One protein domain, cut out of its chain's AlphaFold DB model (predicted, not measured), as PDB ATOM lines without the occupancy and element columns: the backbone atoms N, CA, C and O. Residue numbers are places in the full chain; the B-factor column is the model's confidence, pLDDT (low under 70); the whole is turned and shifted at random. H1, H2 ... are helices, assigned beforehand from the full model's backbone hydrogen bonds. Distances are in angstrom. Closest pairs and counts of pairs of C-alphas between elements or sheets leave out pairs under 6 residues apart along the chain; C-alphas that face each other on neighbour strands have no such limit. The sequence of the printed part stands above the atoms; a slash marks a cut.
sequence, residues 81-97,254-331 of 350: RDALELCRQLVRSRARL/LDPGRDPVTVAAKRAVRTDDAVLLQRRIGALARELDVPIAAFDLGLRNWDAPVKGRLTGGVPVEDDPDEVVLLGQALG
ATOM      1  N   ARG A  81      17.543 -59.773 -32.011       95.94
ATOM      2  CA  ARG A  81      16.319 -59.403 -32.744       95.94
ATOM      3  C   ARG A  81      16.247 -57.910 -33.055       95.94
ATOM      4  O   ARG A  81      15.870 -57.539 -34.162       95.94
ATOM      5  N   ASP A  82      16.633 -57.052 -32.109       96.62
ATOM      6  CA  ASP A  82      16.703 -55.601 -32.343       96.62
ATOM      7  C   ASP A  82      17.825 -55.237 -33.336       96.62
ATOM      8  O   ASP A  82      17.697 -54.245 -34.059       96.62
ATOM      9  N   ALA A  83      18.915 -56.013 -33.365       97.50
ATOM     10  CA  ALA A  83      20.013 -55.847 -34.315       97.50
ATOM     11  C   ALA A  83      19.614 -56.293 -35.729       97.50
ATOM     12  O   ALA A  83      19.778 -55.518 -36.667       97.50
ATOM     13  N   LEU A  84      18.990 -57.467 -35.878       97.06
ATOM     14  CA  LEU A  84      18.405 -57.914 -37.147       97.06
ATOM     15  C   LEU A  84      17.359 -56.927 -37.659       97.06
ATOM     16  O   LEU A  84      17.293 -56.656 -38.853       97.06
ATOM     17  N   GLU A  85      16.568 -56.332 -36.766       96.88
ATOM     18  CA  GLU A  85      15.618 -55.307 -37.173       96.88
ATOM     19  C   GLU A  85      16.307 -54.044 -37.700       96.88
ATOM     20  O   GLU A  85      15.812 -53.436 -38.646       96.88
ATOM     21  N   LEU A  86      17.455 -53.650 -37.135       98.06
ATOM     22  CA  LEU A  86      18.266 -52.576 -37.711       98.06
ATOM     23  C   LEU A  86      18.757 -52.968 -39.106       98.06
ATOM     24  O   LEU A  86      18.601 -52.166 -40.025       98.06
ATOM     25  N   CYS A  87      19.274 -54.190 -39.276       98.31
ATOM     26  CA  CYS A  87      19.698 -54.707 -40.578       98.31
ATOM     27  C   CYS A  87      18.564 -54.616 -41.605       98.31
ATOM     28  O   CYS A  87      18.756 -53.986 -42.637       98.31
ATOM     29  N   ARG A  88      17.351 -55.097 -41.287       98.06
ATOM     30  CA  ARG A  88      16.171 -54.960 -42.169       98.06
ATOM     31  C   ARG A  88      15.917 -53.523 -42.599       98.06
ATOM     32  O   ARG A  88      15.660 -53.257 -43.770       98.06
ATOM     33  N   GLN A  89      15.986 -52.569 -41.668       98.38
ATOM     34  CA  GLN A  89      15.759 -51.164 -42.014       98.38
ATOM     35  C   GLN A  89      16.896 -50.567 -42.856       98.38
ATOM     36  O   GLN A  89      16.629 -49.680 -43.669       98.38
ATOM     37  N   LEU A  90      18.134 -51.041 -42.694       98.62
ATOM     38  CA  LEU A  90      19.266 -50.652 -43.539       98.62
ATOM     39  C   LEU A  90      19.135 -51.223 -44.955       98.62
ATOM     40  O   LEU A  90      19.244 -50.443 -45.897       98.62
ATOM     41  N   VAL A  91      18.798 -52.511 -45.095       98.56
ATOM     42  CA  VAL A  91      18.527 -53.170 -46.387       98.56
ATOM     43  C   VAL A  91      17.434 -52.423 -47.150       98.56
ATOM     44  O   VAL A  91      17.657 -51.963 -48.266       98.56
ATOM     45  N   ARG A  92      16.280 -52.162 -46.513       98.12
ATOM     46  CA  ARG A  92      15.199 -51.371 -47.136       98.12
ATOM     47  C   ARG A  92      15.654 -49.971 -47.531       98.12
ATOM     48  O   ARG A  92      15.280 -49.464 -48.580       98.12
ATOM     49  N   SER A  93      16.448 -49.313 -46.692       98.31
ATOM     50  CA  SER A  93      16.918 -47.958 -46.998       98.31
ATOM     51  C   SER A  93      17.927 -47.944 -48.146       98.31
ATOM     52  O   SER A  93      17.917 -46.994 -48.924       98.31
ATOM     53  N   ARG A  94      18.755 -48.986 -48.284       98.12
ATOM     54  CA  ARG A  94      19.652 -49.185 -49.427       98.12
ATOM     55  C   ARG A  94      18.858 -49.445 -50.705       98.12
ATOM     56  O   ARG A  94      18.984 -48.664 -51.640       98.12
ATOM     57  N   ALA A  95      17.943 -50.414 -50.684       98.06
ATOM     58  CA  ALA A  95      17.064 -50.719 -51.812       98.06
ATOM     59  C   ALA A  95      16.251 -49.495 -52.271       98.06
ATOM     60  O   ALA A  95      16.035 -49.287 -53.463       98.06
ATOM     61  N   ARG A  96      15.835 -48.627 -51.337       98.00
ATOM     62  CA  ARG A  96      15.191 -47.348 -51.668       98.00
ATOM     63  C   ARG A  96      16.118 -46.421 -52.456       98.00
ATOM     64  O   ARG A  96      15.651 -45.783 -53.394       98.00
ATOM     65  N   LEU A  97      17.382 -46.292 -52.056       98.12
ATOM     66  CA  LEU A  97      18.360 -45.462 -52.771       98.12
ATOM     67  C   LEU A  97      18.624 -46.021 -54.170       98.12
ATOM     68  O   LEU A  97      18.605 -45.260 -55.133       98.12
ATOM     69  N   LEU A 254      24.878 -35.348 -38.145       93.12
ATOM     70  CA  LEU A 254      24.003 -35.373 -36.975       93.12
ATOM     71  C   LEU A 254      24.092 -34.059 -36.192       93.12
ATOM     72  O   LEU A 254      25.178 -33.588 -35.859       93.12
ATOM     73  N   ASP A 255      22.929 -33.510 -35.863       83.44
ATOM     74  CA  ASP A 255      22.774 -32.316 -35.031       83.44
ATOM     75  C   ASP A 255      22.708 -32.734 -33.546       83.44
ATOM     76  O   ASP A 255      22.025 -33.721 -33.250       83.44
ATOM     77  N   PRO A 256      23.362 -32.028 -32.596       76.69
ATOM     78  CA  PRO A 256      23.153 -32.216 -31.153       76.69
ATOM     79  C   PRO A 256      21.695 -32.069 -30.676       76.69
ATOM     80  O   PRO A 256      21.397 -32.459 -29.542       76.69
ATOM     81  N   GLY A 257      20.806 -31.513 -31.502       77.81
ATOM     82  CA  GLY A 257      19.377 -31.373 -31.251       77.81
ATOM     83  C   GLY A 257      18.596 -32.688 -31.094       77.81
ATOM     84  O   GLY A 257      19.124 -33.768 -30.828       77.81
ATOM     85  N   ARG A 258      17.270 -32.584 -31.225       83.12
ATOM     86  CA  ARG A 258      16.323 -33.703 -31.040       83.12
ATOM     87  C   ARG A 258      15.921 -34.380 -32.351       83.12
ATOM     88  O   ARG A 258      14.848 -34.978 -32.414       83.12
ATOM     89  N   ASP A 259      16.757 -34.272 -33.378       92.00
ATOM     90  CA  ASP A 259      16.533 -34.974 -34.638       92.00
ATOM     91  C   ASP A 259      16.385 -36.490 -34.375       92.00
ATOM     92  O   ASP A 259      17.218 -37.071 -33.664       92.00
ATOM     93  N   PRO A 260      15.329 -37.148 -34.891       94.12
ATOM     94  CA  PRO A 260      15.086 -38.560 -34.612       94.12
ATOM     95  C   PRO A 260      16.242 -39.481 -35.014       94.12
ATOM     96  O   PRO A 260      16.483 -40.468 -34.319       94.12
ATOM     97  N   VAL A 261      16.983 -39.157 -36.081       96.56
ATOM     98  CA  VAL A 261      18.135 -39.955 -36.532       96.56
ATOM     99  C   VAL A 261      19.294 -39.803 -35.555       96.56
ATOM    100  O   VAL A 261      19.876 -40.811 -35.160       96.56
ATOM    101  N   THR A 262      19.576 -38.586 -35.069       95.56
ATOM    102  CA  THR A 262      20.555 -38.387 -33.983       95.56
ATOM    103  C   THR A 262      20.190 -39.228 -32.759       95.56
ATOM    104  O   THR A 262      21.048 -39.910 -32.196       95.56
ATOM    105  N   VAL A 263      18.926 -39.196 -32.325       95.00
ATOM    106  CA  VAL A 263      18.474 -39.943 -31.139       95.00
ATOM    107  C   VAL A 263      18.632 -41.452 -31.339       95.00
ATOM    108  O   VAL A 263      19.146 -42.132 -30.448       95.00
ATOM    109  N   ALA A 264      18.233 -41.968 -32.502       96.25
ATOM    110  CA  ALA A 264      18.386 -43.372 -32.861       96.25
ATOM    111  C   ALA A 264      19.864 -43.793 -32.898       96.25
ATOM    112  O   ALA A 264      20.234 -44.783 -32.269       96.25
ATOM    113  N   ALA A 265      20.727 -42.996 -33.536       97.00
ATOM    114  CA  ALA A 265      22.163 -43.253 -33.607       97.00
ATOM    115  C   ALA A 265      22.789 -43.320 -32.204       97.00
ATOM    116  O   ALA A 265      23.444 -44.303 -31.861       97.00
ATOM    117  N   LYS A 266      22.526 -42.319 -31.349       96.06
ATOM    118  CA  LYS A 266      23.025 -42.282 -29.961       96.06
ATOM    119  C   LYS A 266      22.609 -43.515 -29.165       96.06
ATOM    120  O   LYS A 266      23.405 -44.036 -28.384       96.06
ATOM    121  N   ARG A 267      21.376 -43.997 -29.370       95.38
ATOM    122  CA  ARG A 267      20.879 -45.228 -28.744       95.38
ATOM    123  C   ARG A 267      21.590 -46.462 -29.273       95.38
ATOM    124  O   ARG A 267      22.040 -47.245 -28.453       95.38
ATOM    125  N   ALA A 268      21.733 -46.611 -30.587       96.75
ATOM    126  CA  ALA A 268      22.376 -47.771 -31.201       96.75
ATOM    127  C   ALA A 268      23.844 -47.921 -30.760       96.75
ATOM    128  O   ALA A 268      24.266 -48.995 -30.330       96.75
ATOM    129  N   VAL A 269      24.610 -46.822 -30.777       96.50
ATOM    130  CA  VAL A 269      26.056 -46.852 -30.486       96.50
ATOM    131  C   VAL A 269      26.435 -46.415 -29.066       96.50
ATOM    132  O   VAL A 269      27.621 -46.350 -28.742       96.50
ATOM    133  N   ARG A 270      25.459 -46.099 -28.208       95.56
ATOM    134  CA  ARG A 270      25.624 -45.745 -26.784       95.56
ATOM    135  C   ARG A 270      26.701 -44.681 -26.508       95.56
ATOM    136  O   ARG A 270      27.573 -44.874 -25.655       95.56
ATOM    137  N   THR A 271      26.654 -43.563 -27.227       93.19
ATOM    138  CA  THR A 271      27.517 -42.393 -26.986       93.19
ATOM    139  C   THR A 271      26.764 -41.098 -27.270       93.19
ATOM    140  O   THR A 271      25.966 -41.046 -28.201       93.19
ATOM    141  N   ASP A 272      27.038 -40.056 -26.484       91.50
ATOM    142  CA  ASP A 272      26.539 -38.694 -26.719       91.50
ATOM    143  C   ASP A 272      27.576 -37.788 -27.398       91.50
ATOM    144  O   ASP A 272      27.234 -36.693 -27.843       91.50
ATOM    145  N   ASP A 273      28.830 -38.237 -27.489       92.50
ATOM    146  CA  ASP A 273      29.913 -37.514 -28.154       92.50
ATOM    147  C   ASP A 273      29.752 -37.592 -29.678       92.50
ATOM    148  O   ASP A 273      29.712 -38.687 -30.241       92.50
ATOM    149  N   ALA A 274      29.655 -36.435 -30.337       88.75
ATOM    150  CA  ALA A 274      29.363 -36.345 -31.766       88.75
ATOM    151  C   ALA A 274      30.465 -36.956 -32.650       88.75
ATOM    152  O   ALA A 274      30.157 -37.596 -33.655       88.75
ATOM    153  N   VAL A 275      31.737 -36.815 -32.260       90.31
ATOM    154  CA  VAL A 275      32.877 -37.343 -33.023       90.31
ATOM    155  C   VAL A 275      32.903 -38.867 -32.933       90.31
ATOM    156  O   VAL A 275      33.022 -39.556 -33.948       90.31
ATOM    157  N   LEU A 276      32.730 -39.419 -31.730       92.62
ATOM    158  CA  LEU A 276      32.625 -40.865 -31.533       92.62
ATOM    159  C   LEU A 276      31.374 -41.439 -32.199       92.62
ATOM    160  O   LEU A 276      31.436 -42.541 -32.738       92.62
ATOM    161  N   LEU A 277      30.259 -40.708 -32.177       93.88
ATOM    162  CA  LEU A 277      29.015 -41.099 -32.833       93.88
ATOM    163  C   LEU A 277      29.225 -41.264 -34.342       93.88
ATOM    164  O   LEU A 277      28.955 -42.336 -34.879       93.88
ATOM    165  N   GLN A 278      29.784 -40.248 -35.006       93.06
ATOM    166  CA  GLN A 278      30.100 -40.303 -36.436       93.06
ATOM    167  C   GLN A 278      31.107 -41.410 -36.757       93.06
ATOM    168  O   GLN A 278      30.880 -42.200 -37.671       93.06
ATOM    169  N   ARG A 279      32.185 -41.531 -35.971       95.25
ATOM    170  CA  ARG A 279      33.202 -42.574 -36.169       95.25
ATOM    171  C   ARG A 279      32.624 -43.986 -36.049       95.25
ATOM    172  O   ARG A 279      33.004 -44.851 -36.832       95.25
ATOM    173  N   ARG A 280      31.736 -44.235 -35.079       97.31
ATOM    174  CA  ARG A 280      31.115 -45.555 -34.875       97.31
ATOM    175  C   ARG A 280      30.127 -45.902 -35.975       97.31
ATOM    176  O   ARG A 280      30.180 -47.020 -36.468       97.31
ATOM    177  N   ILE A 281      29.297 -44.951 -36.404       97.56
ATOM    178  CA  ILE A 281      28.416 -45.164 -37.558       97.56
ATOM    179  C   ILE A 281      29.242 -45.420 -38.824       97.56
ATOM    180  O   ILE A 281      28.940 -46.350 -39.555       97.56
ATOM    181  N   GLY A 282      30.334 -44.679 -39.043       97.12
ATOM    182  CA  GLY A 282      31.250 -44.926 -40.161       97.12
ATOM    183  C   GLY A 282      31.977 -46.274 -40.101       97.12
ATOM    184  O   GLY A 282      32.275 -46.864 -41.134       97.12
ATOM    185  N   ALA A 283      32.283 -46.779 -38.903       97.44
ATOM    186  CA  ALA A 283      32.828 -48.125 -38.735       97.44
ATOM    187  C   ALA A 283      31.771 -49.194 -39.043       97.44
ATOM    188  O   ALA A 283      32.045 -50.092 -39.824       97.44
ATOM    189  N   LEU A 284      30.561 -49.039 -38.500       98.12
ATOM    190  CA  LEU A 284      29.440 -49.941 -38.748       98.12
ATOM    191  C   LEU A 284      29.057 -49.990 -40.235       98.12
ATOM    192  O   LEU A 284      28.865 -51.069 -40.769       98.12
ATOM    193  N   ALA A 285      28.996 -48.842 -40.911       98.31
ATOM    194  CA  ALA A 285      28.701 -48.772 -42.341       98.31
ATOM    195  C   ALA A 285      29.726 -49.531 -43.193       98.31
ATOM    196  O   ALA A 285      29.343 -50.230 -44.121       98.31
ATOM    197  N   ARG A 286      31.018 -49.425 -42.850       97.94
ATOM    198  CA  ARG A 286      32.087 -50.168 -43.534       97.94
ATOM    199  C   ARG A 286      32.054 -51.661 -43.235       97.94
ATOM    200  O   ARG A 286      32.279 -52.434 -44.148       97.94
ATOM    201  N   GLU A 287      31.782 -52.052 -41.990       98.25
ATOM    202  CA  GLU A 287      31.660 -53.469 -41.624       98.25
ATOM    203  C   GLU A 287      30.500 -54.142 -42.365       98.25
ATOM    204  O   GLU A 287      30.626 -55.261 -42.840       98.25
ATOM    205  N   LEU A 288      29.370 -53.440 -42.469       98.00
ATOM    206  CA  LEU A 288      28.163 -53.950 -43.115       98.00
ATOM    207  C   LEU A 288      28.166 -53.792 -44.639       98.00
ATOM    208  O   LEU A 288      27.226 -54.247 -45.276       98.00
ATOM    209  N   ASP A 289      29.154 -53.103 -45.211       97.81
ATOM    210  CA  ASP A 289      29.152 -52.682 -46.619       97.81
ATOM    211  C   ASP A 289      27.834 -51.987 -47.041       97.81
ATOM    212  O   ASP A 289      27.251 -52.218 -48.102       97.81
ATOM    213  N   VAL A 290      27.320 -51.124 -46.158       98.25
ATOM    214  CA  VAL A 290      26.089 -50.350 -46.374       98.25
ATOM    215  C   VAL A 290      26.447 -48.870 -46.520       98.25
ATOM    216  O   VAL A 290      27.123 -48.315 -45.646       98.25
ATOM    217  N   PRO A 291      25.962 -48.167 -47.564       98.12
ATOM    218  CA  PRO A 291      26.265 -46.753 -47.746       98.12
ATOM    219  C   PRO A 291      25.732 -45.915 -46.577       98.12
ATOM    220  O   PRO A 291      24.611 -46.107 -46.105       98.12
ATOM    221  N   ILE A 292      26.498 -44.904 -46.150       98.25
ATOM    222  CA  ILE A 292      26.110 -43.995 -45.052       98.25
ATOM    223  C   ILE A 292      24.740 -43.348 -45.291       98.25
ATOM    224  O   ILE A 292      23.989 -43.131 -44.341       98.25
ATOM    225  N   ALA A 293      24.393 -43.080 -46.550       98.38
ATOM    226  CA  ALA A 293      23.085 -42.568 -46.941       98.38
ATOM    227  C   ALA A 293      21.920 -43.435 -46.416       98.38
ATOM    228  O   ALA A 293      20.937 -42.894 -45.913       98.38
ATOM    229  N   ALA A 294      22.051 -44.767 -46.453       98.50
ATOM    230  CA  ALA A 294      21.006 -45.694 -46.017       98.50
ATOM    231  C   ALA A 294      20.775 -45.651 -44.495       98.50
ATOM    232  O   ALA A 294      19.663 -45.895 -44.023       98.50
ATOM    233  N   PHE A 295      21.789 -45.273 -43.708       98.62
ATOM    234  CA  PHE A 295      21.651 -45.163 -42.254       98.62
ATOM    235  C   PHE A 295      20.696 -44.051 -41.824       98.62
ATOM    236  O   PHE A 295      20.132 -44.138 -40.735       98.62
ATOM    237  N   ASP A 296      20.489 -43.017 -42.642       98.25
ATOM    238  CA  ASP A 296      19.598 -41.918 -42.282       98.25
ATOM    239  C   ASP A 296      18.140 -42.387 -42.125       98.25
ATOM    240  O   ASP A 296      17.542 -42.239 -41.053       98.25
ATOM    241  N   LEU A 297      17.574 -43.009 -43.163       98.06
ATOM    242  CA  LEU A 297      16.226 -43.574 -43.101       98.06
ATOM    243  C   LEU A 297      16.188 -44.863 -42.263       98.06
ATOM    244  O   LEU A 297      15.243 -45.065 -41.496       98.06
ATOM    245  N   GLY A 298      17.244 -45.681 -42.320       98.25
ATOM    246  CA  GLY A 298      17.322 -46.943 -41.587       98.25
ATOM    247  C   GLY A 298      17.235 -46.740 -40.075       98.25
ATOM    248  O   GLY A 298      16.387 -47.337 -39.411       98.25
ATOM    249  N   LEU A 299      18.027 -45.815 -39.521       98.06
ATOM    250  CA  LEU A 299      17.968 -45.475 -38.096       98.06
ATOM    251  C   LEU A 299      16.643 -44.798 -37.721       98.06
ATOM    252  O   LEU A 299      16.094 -45.077 -36.649       98.06
ATOM    253  N   ARG A 300      16.097 -43.942 -38.600       97.00
ATOM    254  CA  ARG A 300      14.787 -43.305 -38.392       97.00
ATOM    255  C   ARG A 300      13.672 -44.335 -38.215       97.00
ATOM    256  O   ARG A 300      12.798 -44.122 -37.367       97.00
ATOM    257  N   ASN A 301      13.689 -45.393 -39.022       97.38
ATOM    258  CA  ASN A 301      12.686 -46.455 -39.024       97.38
ATOM    259  C   ASN A 301      12.923 -47.489 -37.925       97.38
ATOM    260  O   ASN A 301      11.959 -47.956 -37.317       97.38
ATOM    261  N   TRP A 302      14.181 -47.801 -37.619       97.00
ATOM    262  CA  TRP A 302      14.539 -48.727 -36.545       97.00
ATOM    263  C   TRP A 302      14.080 -48.234 -35.165       97.00
ATOM    264  O   TRP A 302      13.628 -49.020 -34.336       97.00
ATOM    265  N   ASP A 303      14.150 -46.925 -34.907       94.94
ATOM    266  CA  ASP A 303      13.659 -46.339 -33.650       94.94
ATOM    267  C   ASP A 303      12.147 -46.021 -33.678       94.94
ATOM    268  O   ASP A 303      11.576 -45.558 -32.685       94.94
ATOM    269  N   ALA A 304      11.471 -46.273 -34.804       93.38
ATOM    270  CA  ALA A 304      10.036 -46.077 -34.960       93.38
ATOM    271  C   ALA A 304       9.246 -47.378 -34.704       93.38
ATOM    272  O   ALA A 304       9.706 -48.473 -35.022       93.38
ATOM    273  N   PRO A 305       8.011 -47.287 -34.173       91.00
ATOM    274  CA  PRO A 305       7.098 -48.426 -34.172       91.00
ATOM    275  C   PRO A 305       6.773 -48.822 -35.614       91.00
ATOM    276  O   PRO A 305       6.789 -47.966 -36.493       91.00
ATOM    277  N   VAL A 306       6.377 -50.078 -35.838       88.88
ATOM    278  CA  VAL A 306       6.070 -50.617 -37.180       88.88
ATOM    279  C   VAL A 306       5.125 -49.705 -37.978       88.88
ATOM    280  O   VAL A 306       5.445 -49.335 -39.099       88.88
ATOM    281  N   LYS A 307       4.024 -49.235 -37.367       87.62
ATOM    282  CA  LYS A 307       3.054 -48.314 -38.004       87.62
ATOM    283  C   LYS A 307       3.590 -46.904 -38.312       87.62
ATOM    284  O   LYS A 307       2.891 -46.119 -38.931       87.62
ATOM    285  N   GLY A 308       4.766 -46.547 -37.801       88.50
ATOM    286  CA  GLY A 308       5.392 -45.234 -37.983       88.50
ATOM    287  C   GLY A 308       6.696 -45.287 -38.773       88.50
ATOM    288  O   GLY A 308       7.464 -44.324 -38.706       88.50
ATOM    289  N   ARG A 309       6.974 -46.417 -39.436       94.50
ATOM    290  CA  ARG A 309       8.083 -46.555 -40.380       94.50
ATOM    291  C   ARG A 309       7.727 -45.868 -41.681       94.50
ATOM    292  O   ARG A 309       6.564 -45.827 -42.068       94.50
ATOM    293  N   LEU A 310       8.748 -45.301 -42.294       96.38
ATOM    294  CA  LEU A 310       8.626 -44.384 -43.403       96.38
ATOM    295  C   LEU A 310       9.165 -45.031 -44.671       96.38
ATOM    296  O   LEU A 310      10.240 -45.632 -44.644       96.38
ATOM    297  N   THR A 311       8.444 -44.859 -45.768       95.50
ATOM    298  CA  THR A 311       8.881 -45.249 -47.116       95.50
ATOM    299  C   THR A 311       9.505 -44.073 -47.861       95.50
ATOM    300  O   THR A 311      10.255 -44.260 -48.817       95.50
ATOM    301  N   GLY A 312       9.188 -42.838 -47.450       93.62
ATOM    302  CA  GLY A 312       9.581 -41.647 -48.204       93.62
ATOM    303  C   GLY A 312       9.039 -41.679 -49.636       93.62
ATOM    304  O   GLY A 312       9.754 -41.296 -50.559       93.62
ATOM    305  N   GLY A 313       7.825 -42.215 -49.813       94.75
ATOM    306  CA  GLY A 313       7.128 -42.331 -51.096       94.75
ATOM    307  C   GLY A 313       7.654 -43.412 -52.041       94.75
ATOM    308  O   GLY A 313       7.138 -43.550 -53.144       94.75
ATOM    309  N   VAL A 314       8.654 -44.188 -51.618       95.19
ATOM    310  CA  VAL A 314       9.295 -45.223 -52.435       95.19
ATOM    311  C   VAL A 314       9.216 -46.547 -51.673       95.19
ATOM    312  O   VAL A 314      10.107 -46.858 -50.879       95.19
ATOM    313  N   PRO A 315       8.115 -47.305 -51.828       93.31
ATOM    314  CA  PRO A 315       7.968 -48.583 -51.154       93.31
ATOM    315  C   PRO A 315       8.953 -49.597 -51.741       93.31
ATOM    316  O   PRO A 315       9.049 -49.771 -52.961       93.31
ATOM    317  N   VAL A 316       9.680 -50.261 -50.846       94.38
ATOM    318  CA  VAL A 316      10.610 -51.351 -51.146       94.38
ATOM    319  C   VAL A 316      10.514 -52.402 -50.047       94.38
ATOM    320  O   VAL A 316      10.324 -52.074 -48.869       94.38
ATOM    321  N   GLU A 317      10.621 -53.662 -50.443       91.50
ATOM    322  CA  GLU A 317      10.742 -54.790 -49.525       91.50
ATOM    323  C   GLU A 317      12.219 -54.998 -49.163       91.50
ATOM    324  O   GLU A 317      13.111 -54.546 -49.882       91.50
ATOM    325  N   ASP A 318      12.490 -55.604 -48.007       89.81
ATOM    326  CA  ASP A 318      13.830 -56.102 -47.701       89.81
ATOM    327  C   ASP A 318      14.092 -57.410 -48.436       89.81
ATOM    328  O   ASP A 318      13.213 -58.266 -48.501       89.81
ATOM    329  N   ASP A 319      15.325 -57.575 -48.906       93.94
ATOM    330  CA  ASP A 319      15.867 -58.863 -49.317       93.94
ATOM    331  C   ASP A 319      16.250 -59.672 -48.056       93.94
ATOM    332  O   ASP A 319      17.156 -59.258 -47.319       93.94
ATOM    333  N   PRO A 320      15.569 -60.797 -47.755       94.50
ATOM    334  CA  PRO A 320      15.863 -61.604 -46.575       94.50
ATOM    335  C   PRO A 320      17.295 -62.143 -46.547       94.50
ATOM    336  O   PRO A 320      17.880 -62.230 -45.465       94.50
ATOM    337  N   ASP A 321      17.872 -62.462 -47.707       96.31
ATOM    338  CA  ASP A 321      19.221 -63.021 -47.793       96.31
ATOM    339  C   ASP A 321      20.254 -61.953 -47.425       96.31
ATOM    340  O   ASP A 321      21.174 -62.197 -46.640       96.31
ATOM    341  N   GLU A 322      20.045 -60.719 -47.886       96.81
ATOM    342  CA  GLU A 322      20.867 -59.578 -47.490       96.81
ATOM    343  C   GLU A 322      20.778 -59.309 -45.982       96.81
ATOM    344  O   GLU A 322      21.788 -59.055 -45.321       96.81
ATOM    345  N   VAL A 323      19.582 -59.412 -45.395       97.31
ATOM    346  CA  VAL A 323      19.397 -59.246 -43.944       97.31
ATOM    347  C   VAL A 323      20.190 -60.294 -43.165       97.31
ATOM    348  O   VAL A 323      20.804 -59.953 -42.148       97.31
ATOM    349  N   VAL A 324      20.197 -61.547 -43.632       96.44
ATOM    350  CA  VAL A 324      20.998 -62.625 -43.035       96.44
ATOM    351  C   VAL A 324      22.488 -62.306 -43.136       96.44
ATOM    352  O   VAL A 324      23.182 -62.394 -42.122       96.44
ATOM    353  N   LEU A 325      22.974 -61.863 -44.300       97.19
ATOM    354  CA  LEU A 325      24.379 -61.482 -44.493       97.19
ATOM    355  C   LEU A 325      24.804 -60.346 -43.548       97.19
ATOM    356  O   LEU A 325      25.836 -60.446 -42.879       97.19
ATOM    357  N   LEU A 326      23.987 -59.295 -43.414       98.00
ATOM    358  CA  LEU A 326      24.261 -58.214 -42.461       98.00
ATOM    359  C   LEU A 326      24.209 -58.704 -41.006       98.00
ATOM    360  O   LEU A 326      24.991 -58.254 -40.169       98.00
ATOM    361  N   GLY A 327      23.296 -59.623 -40.685       97.44
ATOM    362  CA  GLY A 327      23.228 -60.267 -39.373       97.44
ATOM    363  C   GLY A 327      24.504 -61.043 -39.041       97.44
ATOM    364  O   GLY A 327      25.060 -60.873 -37.955       97.44
ATOM    365  N   GLN A 328      25.018 -61.822 -39.991       97.06
ATOM    366  CA  GLN A 328      26.265 -62.575 -39.846       97.06
ATOM    367  C   GLN A 328      27.472 -61.655 -39.633       97.06
ATOM    368  O   GLN A 328      28.283 -61.923 -38.747       97.06
ATOM    369  N   ALA A 329      27.550 -60.525 -40.349       97.25
ATOM    370  CA  ALA A 329      28.577 -59.501 -40.125       97.25
ATOM    371  C   ALA A 329      28.522 -58.899 -38.702       97.25
ATOM    372  O   ALA A 329      29.522 -58.428 -38.164       97.25
ATOM    373  N   LEU A 330      27.361 -58.962 -38.042       97.12
ATOM    374  CA  LEU A 330      27.182 -58.580 -36.639       97.12
ATOM    375  C   LEU A 330      27.353 -59.742 -35.643       97.12
ATOM    376  O   LEU A 330      27.097 -59.559 -34.447       97.12
ATOM    377  N   GLY A 331      27.774 -60.920 -36.108       96.44
ATOM    378  CA  GLY A 331      27.936 -62.122 -35.291       96.44
ATOM    379  C   GLY A 331      26.611 -62.763 -34.873       96.44
ATOM    380  O   GLY A 331      26.528 -63.339 -33.790       96.44
TER     381      GLY A 331
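Overview. This is residues 81 to 97 and 254 to 331 of the 350 residues of an uncharacterized protein of Patulibacter medicamentivorans (UniProt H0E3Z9). Two crossed helices, the long H1 and the shorter H4, make the core of a small helical body; H5 packs on H1, H2 packs on H4, and H3 crosses near H2 and the beginning of H4. The helices cross one another rather than lying side by side, and a long loop, residues 303 to 319, leads from H4 round to H5. The printed part has 95 residues with five named helices, in the order H1, H2, H3, H4, H5, and no named strand; its class is all helix. The whole is compact, with a radius of gyration of the C-alphas of 12.6 A, and its C-alphas span 34 by 29 by 23 A.

Along the chain. H1, the longest helix, covers residues 81 to 97 and measures 24.5 A from its first C-alpha at (16.319, -59.403, -32.744) to its last at (18.360, -45.462, -52.771). H4 covers residues 292 to 302 and measures 15.1 A. H5 covers residues 320 to 329, 14.4 A long, and ends with C-alpha 329 at (28.577, -59.501, -40.125). H2 covers residues 260 to 269 and is also 14.4 A long. H3 covers residues 274 to 287 and measures 19.9 A.

Arrangement. H1 touches H4 at a steep tilt of 50 degrees, opposite ways; their closest C-alphas, those of Gln 89 and Gly 298, are 4.5 A apart. H1 also touches H5, at a steep tilt of 59 degrees, opposite ways, with the closest C-alphas, of Arg 88 and Val 323, 5.7 A apart. H4 is the hub, touching H1, H2 and H3. H2 is about perpendicular to H4 at 86 degrees, and their closest C-alphas, of Val 261 and Arg 300, are 5.1 A apart. H3 touches H4 with residues 281 to 285 alone, about perpendicular at 79 degrees; the closest C-alphas, of Ala 285 and Ile 292, are 6.1 A apart. H3 touches H2 with residues 277 to 281 alone, only just about perpendicular at 72 degrees, with the closest C-alphas, of Lys 266 and Leu 277, 6.7 A apart. H3 and H5 are close but not clearly touching, the closest C-alphas, of Glu 287 and Ala 329, being 6.9 A apart. H1 and H3 are apart, and H2 and H5 are apart. In H1, H2, H3 and H5 every O i to N i+4 pair is within hydrogen-bond range; in H4 5 of 7 are.

Size, cuts and confidence. The two C-alphas farthest apart, those of Gly 257 and Asp 321, are 35.7 A from each other. Residues 98 to 253 are not printed, and C-alphas 97 and 254 are 19.6 A apart across this cut, which falls in the link from H1 to H2. The links H2 to H3 and H3 to H4 are tight, and the link H4 to H5, of 17 residues, is long. The mean pLDDT of the printed part is 95.2, and no printed residue is under 70.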